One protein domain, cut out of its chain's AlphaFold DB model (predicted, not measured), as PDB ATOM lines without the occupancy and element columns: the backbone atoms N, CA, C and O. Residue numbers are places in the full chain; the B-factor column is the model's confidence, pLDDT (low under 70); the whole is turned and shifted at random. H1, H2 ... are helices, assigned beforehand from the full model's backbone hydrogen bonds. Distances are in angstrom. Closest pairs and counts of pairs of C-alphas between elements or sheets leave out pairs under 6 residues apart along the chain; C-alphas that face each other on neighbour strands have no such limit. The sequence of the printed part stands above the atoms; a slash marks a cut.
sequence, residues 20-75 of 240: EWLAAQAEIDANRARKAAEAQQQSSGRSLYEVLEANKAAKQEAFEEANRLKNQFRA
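Overview. This is residues 20 to 75 of the 240 residues of a protein of Amorphotheca resinae ATCC 22711 (UniProt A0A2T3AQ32). Two long, unbent helices, H2 and H1, meet near their ends as an open V, with a five-residue turn at the tip and the arms spreading apart from it. The shape is flat, spanning 41 by 40 by 9 A. The printed part has 56 residues, all helix by class, with two named helices in the order H1, H2 and no named strand. It is extended, with a radius of gyration of the C-alphas of 16.7 A.

Arrangement. H2, residues 48 to 72, and H1, residues 20 to 42, are close but not clearly touching. Their closest C-alphas, those of Gln 42 and Val 51, are 7.0 A apart. They run opposite ways at a steep tilt of 54 degrees. In H1 and H2 every O i to N i+4 pair is within hydrogen-bond range.

Along the chain. H2 is 35.4 A long and ends at C-alpha 72, (287.979, 346.242, 314.743). H1 is 33.1 A long and begins at C-alpha 20, (297.379, 382.096, 316.212).

Size, cuts and confidence. The C-alphas farthest apart, those of Gly 45 and Ala 75, are 46.6 A apart. The link from H1 to H2 is tight, and the printed part has no cut. Residues 20 to 40, 44 to 49 and 52 to 75 stand free. Mean pLDDT of the printed part is 88.1; residue 43 is under 70.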
ATOM      1  N   GLU A  20     298.654 382.826 316.211       90.00
ATOM      2  CA  GLU A  20     297.379 382.096 316.212       90.00
ATOM      3  C   GLU A  20     296.422 382.588 315.117       90.00
ATOM      4  O   GLU A  20     295.749 381.789 314.464       90.00
ATOM      5  N   TRP A  21     296.381 383.900 314.867       91.50
ATOM      6  CA  TRP A  21     295.554 384.472 313.809       91.50
ATOM      7  C   TRP A  21     296.088 384.103 312.424       91.50
ATOM      8  O   TRP A  21     295.310 383.755 311.536       91.50
ATOM      9  N   LEU A  22     297.410 384.146 312.230       90.75
ATOM     10  CA  LEU A  22     298.042 383.753 310.967       90.75
ATOM     11  C   LEU A  22     297.840 382.259 310.681       90.75
ATOM     12  O   LEU A  22     297.561 381.896 309.538       90.75
ATOM     13  N   ALA A  23     297.910 381.405 311.707       92.62
ATOM     14  CA  ALA A  23     297.620 379.978 311.595       92.62
ATOM     15  C   ALA A  23     296.155 379.716 311.206       92.62
ATOM     16  O   ALA A  23     295.900 378.965 310.266       92.62
ATOM     17  N   ALA A  24     295.200 380.386 311.860       92.12
ATOM     18  CA  ALA A  24     293.782 380.277 311.519       92.12
ATOM     19  C   ALA A  24     293.490 380.778 310.092       92.12
ATOM     20  O   ALA A  24     292.733 380.152 309.350       92.12
ATOM     21  N   GLN A  25     294.121 381.877 309.668       93.50
ATOM     22  CA  GLN A  25     293.989 382.394 308.305       93.50
ATOM     23  C   GLN A  25     294.555 381.408 307.273       93.50
ATOM     24  O   GLN A  25     293.903 381.131 306.266       93.50
ATOM     25  N   ALA A  26     295.729 380.834 307.544       93.88
ATOM     26  CA  ALA A  26     296.325 379.809 306.695       93.88
ATOM     27  C   ALA A  26     295.438 378.557 306.599       93.88
ATOM     28  O   ALA A  26     295.307 377.986 305.516       93.88
ATOM     29  N   GLU A  27     294.780 378.152 307.689       92.25
ATOM     30  CA  GLU A  27     293.822 377.044 307.687       92.25
ATOM     31  C   GLU A  27     292.584 377.354 306.831       92.25
ATOM     32  O   GLU A  27     292.171 376.523 306.016       92.25
ATOM     33  N   ILE A  28     292.020 378.559 306.951       94.06
ATOM     34  CA  ILE A  28     290.878 379.006 306.137       94.06
ATOM     35  C   ILE A  28     291.248 379.021 304.651       94.06
ATOM     36  O   ILE A  28     290.491 378.505 303.821       94.06
ATOM     37  N   ASP A  29     292.408 379.578 304.305       93.62
ATOM     38  CA  ASP A  29     292.868 379.654 302.920       93.62
ATOM     39  C   ASP A  29     293.201 378.264 302.359       93.62
ATOM     40  O   ASP A  29     292.840 377.962 301.218       93.62
ATOM     41  N   ALA A  30     293.767 377.363 303.167       92.62
ATOM     42  CA  ALA A  30     293.965 375.962 302.797       92.62
ATOM     43  C   ALA A  30     292.633 375.225 302.574       92.62
ATOM     44  O   ALA A  30     292.498 374.456 301.616       92.62
ATOM     45  N   ASN A  31     291.620 375.471 303.410       90.06
ATOM     46  CA  ASN A  31     290.288 374.887 303.248       90.06
ATOM     47  C   ASN A  31     289.601 375.411 301.977       90.06
ATOM     48  O   ASN A  31     289.028 374.638 301.205       90.06
ATOM     49  N   ARG A  32     289.724 376.716 301.706       92.19
ATOM     50  CA  ARG A  32     289.236 377.348 300.472       92.19
ATOM     51  C   ARG A  32     289.933 376.769 299.241       92.19
ATOM     52  O   ARG A  32     289.254 376.454 298.266       92.19
ATOM     53  N   ALA A  33     291.250 376.574 299.292       91.69
ATOM     54  CA  ALA A  33     292.014 375.954 298.212       91.69
ATOM     55  C   ALA A  33     291.581 374.499 297.957       91.69
ATOM     56  O   ALA A  33     291.390 374.119 296.803       91.69
ATOM     57  N   ARG A  34     291.344 373.703 299.012       89.62
ATOM     58  CA  ARG A  34     290.801 372.335 298.886       89.62
ATOM     59  C   ARG A  34     289.433 372.319 298.208       89.62
ATOM     60  O   ARG A  34     289.259 371.590 297.237       89.62
ATOM     61  N   LYS A  35     288.497 373.159 298.660       87.00
ATOM     62  CA  LYS A  35     287.162 373.271 298.046       87.00
ATOM     63  C   LYS A  35     287.232 373.711 296.584       87.00
ATOM     64  O   LYS A  35     286.488 373.199 295.754       87.00
ATOM     65  N   ALA A  36     288.131 374.639 296.252       86.06
ATOM     66  CA  ALA A  36     288.337 375.069 294.874       86.06
ATOM     67  C   ALA A  36     288.885 373.931 293.995       86.06
ATOM     68  O   ALA A  36     288.405 373.744 292.880       86.06
ATOM     69  N   ALA A  37     289.840 373.139 294.493       83.25
ATOM     70  CA  ALA A  37     290.377 371.982 293.778       83.25
ATOM     71  C   ALA A  37     289.326 370.875 293.570       83.25
ATOM     72  O   ALA A  37     289.254 370.288 292.492       83.25
ATOM     73  N   GLU A  38     288.476 370.627 294.567       81.81
ATOM     74  CA  GLU A  38     287.358 369.682 294.473       81.81
ATOM     75  C   GLU A  38     286.316 370.146 293.443       81.81
ATOM     76  O   GLU A  38     285.917 369.376 292.571       81.81
ATOM     77  N   ALA A  39     285.950 371.432 293.455       77.94
ATOM     78  CA  ALA A  39     285.062 372.021 292.453       77.94
ATOM     79  C   ALA A  39     285.652 371.942 291.031       77.94
ATOM     80  O   ALA A  39     284.939 371.638 290.075       77.94
ATOM     81  N   GLN A  40     286.965 372.150 290.886       78.31
ATOM     82  CA  GLN A  40     287.665 371.971 289.612       78.31
ATOM     83  C   GLN A  40     287.626 370.507 289.144       78.31
ATOM     84  O   GLN A  40     287.334 370.253 287.975       78.31
ATOM     85  N   GLN A  41     287.823 369.532 290.041       73.38
ATOM     86  CA  GLN A  41     287.663 368.105 289.722       73.38
ATOM     87  C   GLN A  41     286.231 367.728 289.322       73.38
ATOM     88  O   GLN A  41     286.052 366.838 288.495       73.38
ATOM     89  N   GLN A  42     285.214 368.397 289.869       70.81
ATOM     90  CA  GLN A  42     283.820 368.181 289.463       70.81
ATOM     91  C   GLN A  42     283.528 368.780 288.082       70.81
ATOM     92  O   GLN A  42     282.743 368.226 287.319       70.81
ATOM     93  N   SER A  43     284.211 369.870 287.720       66.75
ATOM     94  CA  SER A  43     284.120 370.490 286.392       66.75
ATOM     95  C   SER A  43     284.930 369.779 285.299       66.75
ATOM     96  O   SER A  43     284.889 370.191 284.142       66.75
ATOM     97  N   SER A  44     285.645 368.693 285.621       71.94
ATOM     98  CA  SER A  44     286.587 368.016 284.716       71.94
ATOM     99  C   SER A  44     285.928 367.178 283.601       71.94
ATOM    100  O   SER A  44     286.518 366.206 283.134       71.94
ATOM    101  N   GLY A  45     284.695 367.500 283.200       81.69
ATOM    102  CA  GLY A  45     283.956 366.800 282.142       81.69
ATOM    103  C   GLY A  45     283.270 365.497 282.567       81.69
ATOM    104  O   GLY A  45     282.739 364.796 281.708       81.69
ATOM    105  N   ARG A  46     283.252 365.167 283.866       83.75
ATOM    106  CA  ARG A  46     282.453 364.043 284.377       83.75
ATOM    107  C   ARG A  46     280.970 364.360 284.259       83.75
ATOM    108  O   ARG A  46     280.544 365.492 284.485       83.75
ATOM    109  N   SER A  47     280.178 363.351 283.914       89.50
ATOM    110  CA  SER A  47     278.726 363.519 283.913       89.50
ATOM    111  C   SER A  47     278.227 363.728 285.346       89.50
ATOM    112  O   SER A  47     278.776 363.165 286.295       89.50
ATOM    113  N   LEU A  48     277.151 364.502 285.514       87.50
ATOM    114  CA  LEU A  48     276.511 364.686 286.821       87.50
ATOM    115  C   LEU A  48     276.159 363.340 287.479       87.50
ATOM    116  O   LEU A  48     276.265 363.200 288.692       87.50
ATOM    117  N   TYR A  49     275.778 362.345 286.673       91.25
ATOM    118  CA  TYR A  49     275.488 360.993 287.142       91.25
ATOM    119  C   TYR A  49     276.699 360.338 287.816       91.25
ATOM    120  O   TYR A  49     276.584 359.871 288.944       91.25
ATOM    121  N   GLU A  50     277.864 360.378 287.172       90.38
ATOM    122  CA  GLU A  50     279.109 359.806 287.698       90.38
ATOM    123  C   GLU A  50     279.551 360.510 288.989       90.38
ATOM    124  O   GLU A  50     279.976 359.870 289.949       90.38
ATOM    125  N   VAL A  51     279.371 361.833 289.059       89.00
ATOM    126  CA  VAL A  51     279.623 362.613 290.279       89.00
ATOM    127  C   VAL A  51     278.674 362.198 291.406       89.00
ATOM    128  O   VAL A  51     279.109 362.021 292.545       89.00
ATOM    129  N   LEU A  52     277.380 362.036 291.131       91.44
ATOM    130  CA  LEU A  52     276.400 361.619 292.140       91.44
ATOM    131  C   LEU A  52     276.634 360.179 292.609       91.44
ATOM    132  O   LEU A  52     276.501 359.896 293.801       91.44
ATOM    133  N   GLU A  53     277.017 359.287 291.701       93.31
ATOM    134  CA  GLU A  53     277.395 357.914 292.020       93.31
ATOM    135  C   GLU A  53     278.651 357.875 292.897       93.31
ATOM    136  O   GLU A  53     278.629 357.235 293.947       93.31
ATOM    137  N   ALA A  54     279.688 358.646 292.557       90.00
ATOM    138  CA  ALA A  54     280.892 358.781 293.375       90.00
ATOM    139  C   ALA A  54     280.589 359.358 294.768       90.00
ATOM    140  O   ALA A  54     281.112 358.866 295.760       90.00
ATOM    141  N   ASN A  55     279.691 360.343 294.881       90.50
ATOM    142  CA  ASN A  55     279.249 360.866 296.181       90.50
ATOM    143  C   ASN A  55     278.494 359.818 297.007       90.50
ATOM    144  O   ASN A  55     278.631 359.761 298.230       90.50
ATOM    145  N   LYS A  56     277.667 358.995 296.355       95.69
ATOM    146  CA  LYS A  56     276.952 357.903 297.016       95.69
ATOM    147  C   LYS A  56     277.929 356.826 297.490       95.69
ATOM    148  O   LYS A  56     277.828 356.401 298.637       95.69
ATOM    149  N   ALA A  57     278.876 356.440 296.639       94.00
ATOM    150  CA  ALA A  57     279.934 355.494 296.968       94.00
ATOM    151  C   ALA A  57     280.814 356.017 298.108       94.00
ATOM    152  O   ALA A  57     281.003 355.306 299.082       94.00
ATOM    153  N   ALA A  58     281.241 357.281 298.067       92.38
ATOM    154  CA  ALA A  58     282.046 357.898 299.121       92.38
ATOM    155  C   ALA A  58     281.315 357.940 300.472       92.38
ATOM    156  O   ALA A  58     281.909 357.674 301.513       92.38
ATOM    157  N   LYS A  59     280.007 358.231 300.479       95.12
ATOM    158  CA  LYS A  59     279.196 358.167 301.707       95.12
ATOM    159  C   LYS A  59     279.082 356.744 302.242       95.12
ATOM    160  O   LYS A  59     279.141 356.546 303.453       95.12
ATOM    161  N   GLN A  60     278.909 355.776 301.348       94.94
ATOM    162  CA  GLN A  60     278.832 354.370 301.716       94.94
ATOM    163  C   GLN A  60     280.174 353.872 302.267       94.94
ATOM    164  O   GLN A  60     280.197 353.255 303.324       94.94
ATOM    165  N   GLU A  61     281.284 354.214 301.617       92.38
ATOM    166  CA  GLU A  61     282.640 353.869 302.041       92.38
ATOM    167  C   GLU A  61     282.986 354.507 303.388       92.38
ATOM    168  O   GLU A  61     283.463 353.812 304.277       92.38
ATOM    169  N   ALA A  62     282.650 355.781 303.605       91.75
ATOM    170  CA  ALA A  62     282.848 356.435 304.898       91.75
ATOM    171  C   ALA A  62     282.025 355.774 306.020       91.75
ATOM    172  O   ALA A  62     282.500 355.627 307.148       91.75
ATOM    173  N   PHE A  63     280.791 355.351 305.724       93.12
ATOM    174  CA  PHE A  63     279.953 354.636 306.688       93.12
ATOM    175  C   PHE A  63     280.492 353.232 306.987       93.12
ATOM    176  O   PHE A  63     280.533 352.805 308.144       93.12
ATOM    177  N   GLU A  64     280.929 352.512 305.957       92.88
ATOM    178  CA  GLU A  64     281.530 351.189 306.084       92.88
ATOM    179  C   GLU A  64     282.879 351.245 306.795       92.88
ATOM    180  O   GLU A  64     283.129 350.401 307.649       92.88
ATOM    181  N   GLU A  65     283.717 352.247 306.532       89.81
ATOM    182  CA  GLU A  65     284.973 352.476 307.243       89.81
ATOM    183  C   GLU A  65     284.713 352.797 308.716       89.81
ATOM    184  O   GLU A  65     285.312 352.167 309.585       89.81
ATOM    185  N   ALA A  66     283.768 353.690 309.024       86.56
ATOM    186  CA  ALA A  66     283.406 354.007 310.405       86.56
ATOM    187  C   ALA A  66     282.901 352.767 311.163       86.56
ATOM    188  O   ALA A  66     283.338 352.498 312.285       86.56
ATOM    189  N   ASN A  67     282.032 351.962 310.545       88.62
ATOM    190  CA  ASN A  67     281.564 350.709 311.137       88.62
ATOM    191  C   ASN A  67     282.669 349.654 311.232       88.62
ATOM    192  O   ASN A  67     282.751 348.921 312.216       88.62
ATOM    193  N   ARG A  68     283.544 349.573 310.232       92.06
ATOM    194  CA  ARG A  68     284.677 348.649 310.211       92.06
ATOM    195  C   ARG A  68     285.669 348.987 311.318       92.06
ATOM    196  O   ARG A  68     286.094 348.077 312.022       92.06
ATOM    197  N   LEU A  69     286.011 350.260 311.493       81.81
ATOM    198  CA  LEU A  69     286.875 350.732 312.575       81.81
ATOM    199  C   LEU A  69     286.227 350.491 313.940       81.81
ATOM    200  O   LEU A  69     286.887 349.983 314.845       81.81
ATOM    201  N   LYS A  70     284.922 350.756 314.066       87.12
ATOM    202  CA  LYS A  70     284.157 350.478 315.287       87.12
ATOM    203  C   LYS A  70     284.168 348.994 315.667       87.12
ATOM    204  O   LYS A  70     284.257 348.674 316.846       87.12
ATOM    205  N   ASN A  71     284.112 348.095 314.687       86.38
ATOM    206  CA  ASN A  71     284.129 346.651 314.928       86.38
ATOM    207  C   ASN A  71     285.544 346.083 315.143       86.38
ATOM    208  O   ASN A  71     285.682 345.060 315.804       86.38
ATOM    209  N   GLN A  72     286.591 346.708 314.592       86.81
ATOM    210  CA  GLN A  72     287.979 346.242 314.743       86.81
ATOM    211  C   GLN A  72     288.501 346.375 316.172       86.81
ATOM    212  O   GLN A  72     289.236 345.511 316.638       86.81
ATOM    213  N   PHE A  73     288.121 347.452 316.853       78.12
ATOM    214  CA  PHE A  73     288.551 347.745 318.217       78.12
ATOM    215  C   PHE A  73     287.360 347.710 319.166       78.12
ATOM    216  O   PHE A  73     287.122 348.644 319.932       78.12
ATOM    217  N   ARG A  74     286.586 346.623 319.097       85.94
ATOM    218  CA  ARG A  74     285.597 346.338 320.133       85.94
ATOM    219  C   ARG A  74     286.343 346.063 321.440       85.94
ATOM    220  O   ARG A  74     287.344 345.348 321.434       85.94
ATOM    221  N   ALA A  75     285.875 346.647 322.540       89.31
ATOM    222  CA  ALA A  75     286.330 346.225 323.859       89.31
ATOM    223  C   ALA A  75     286.000 344.735 324.038       89.31
ATOM    224  O   ALA A  75     284.960 344.291 323.552       89.31
TER     225      ALA A  75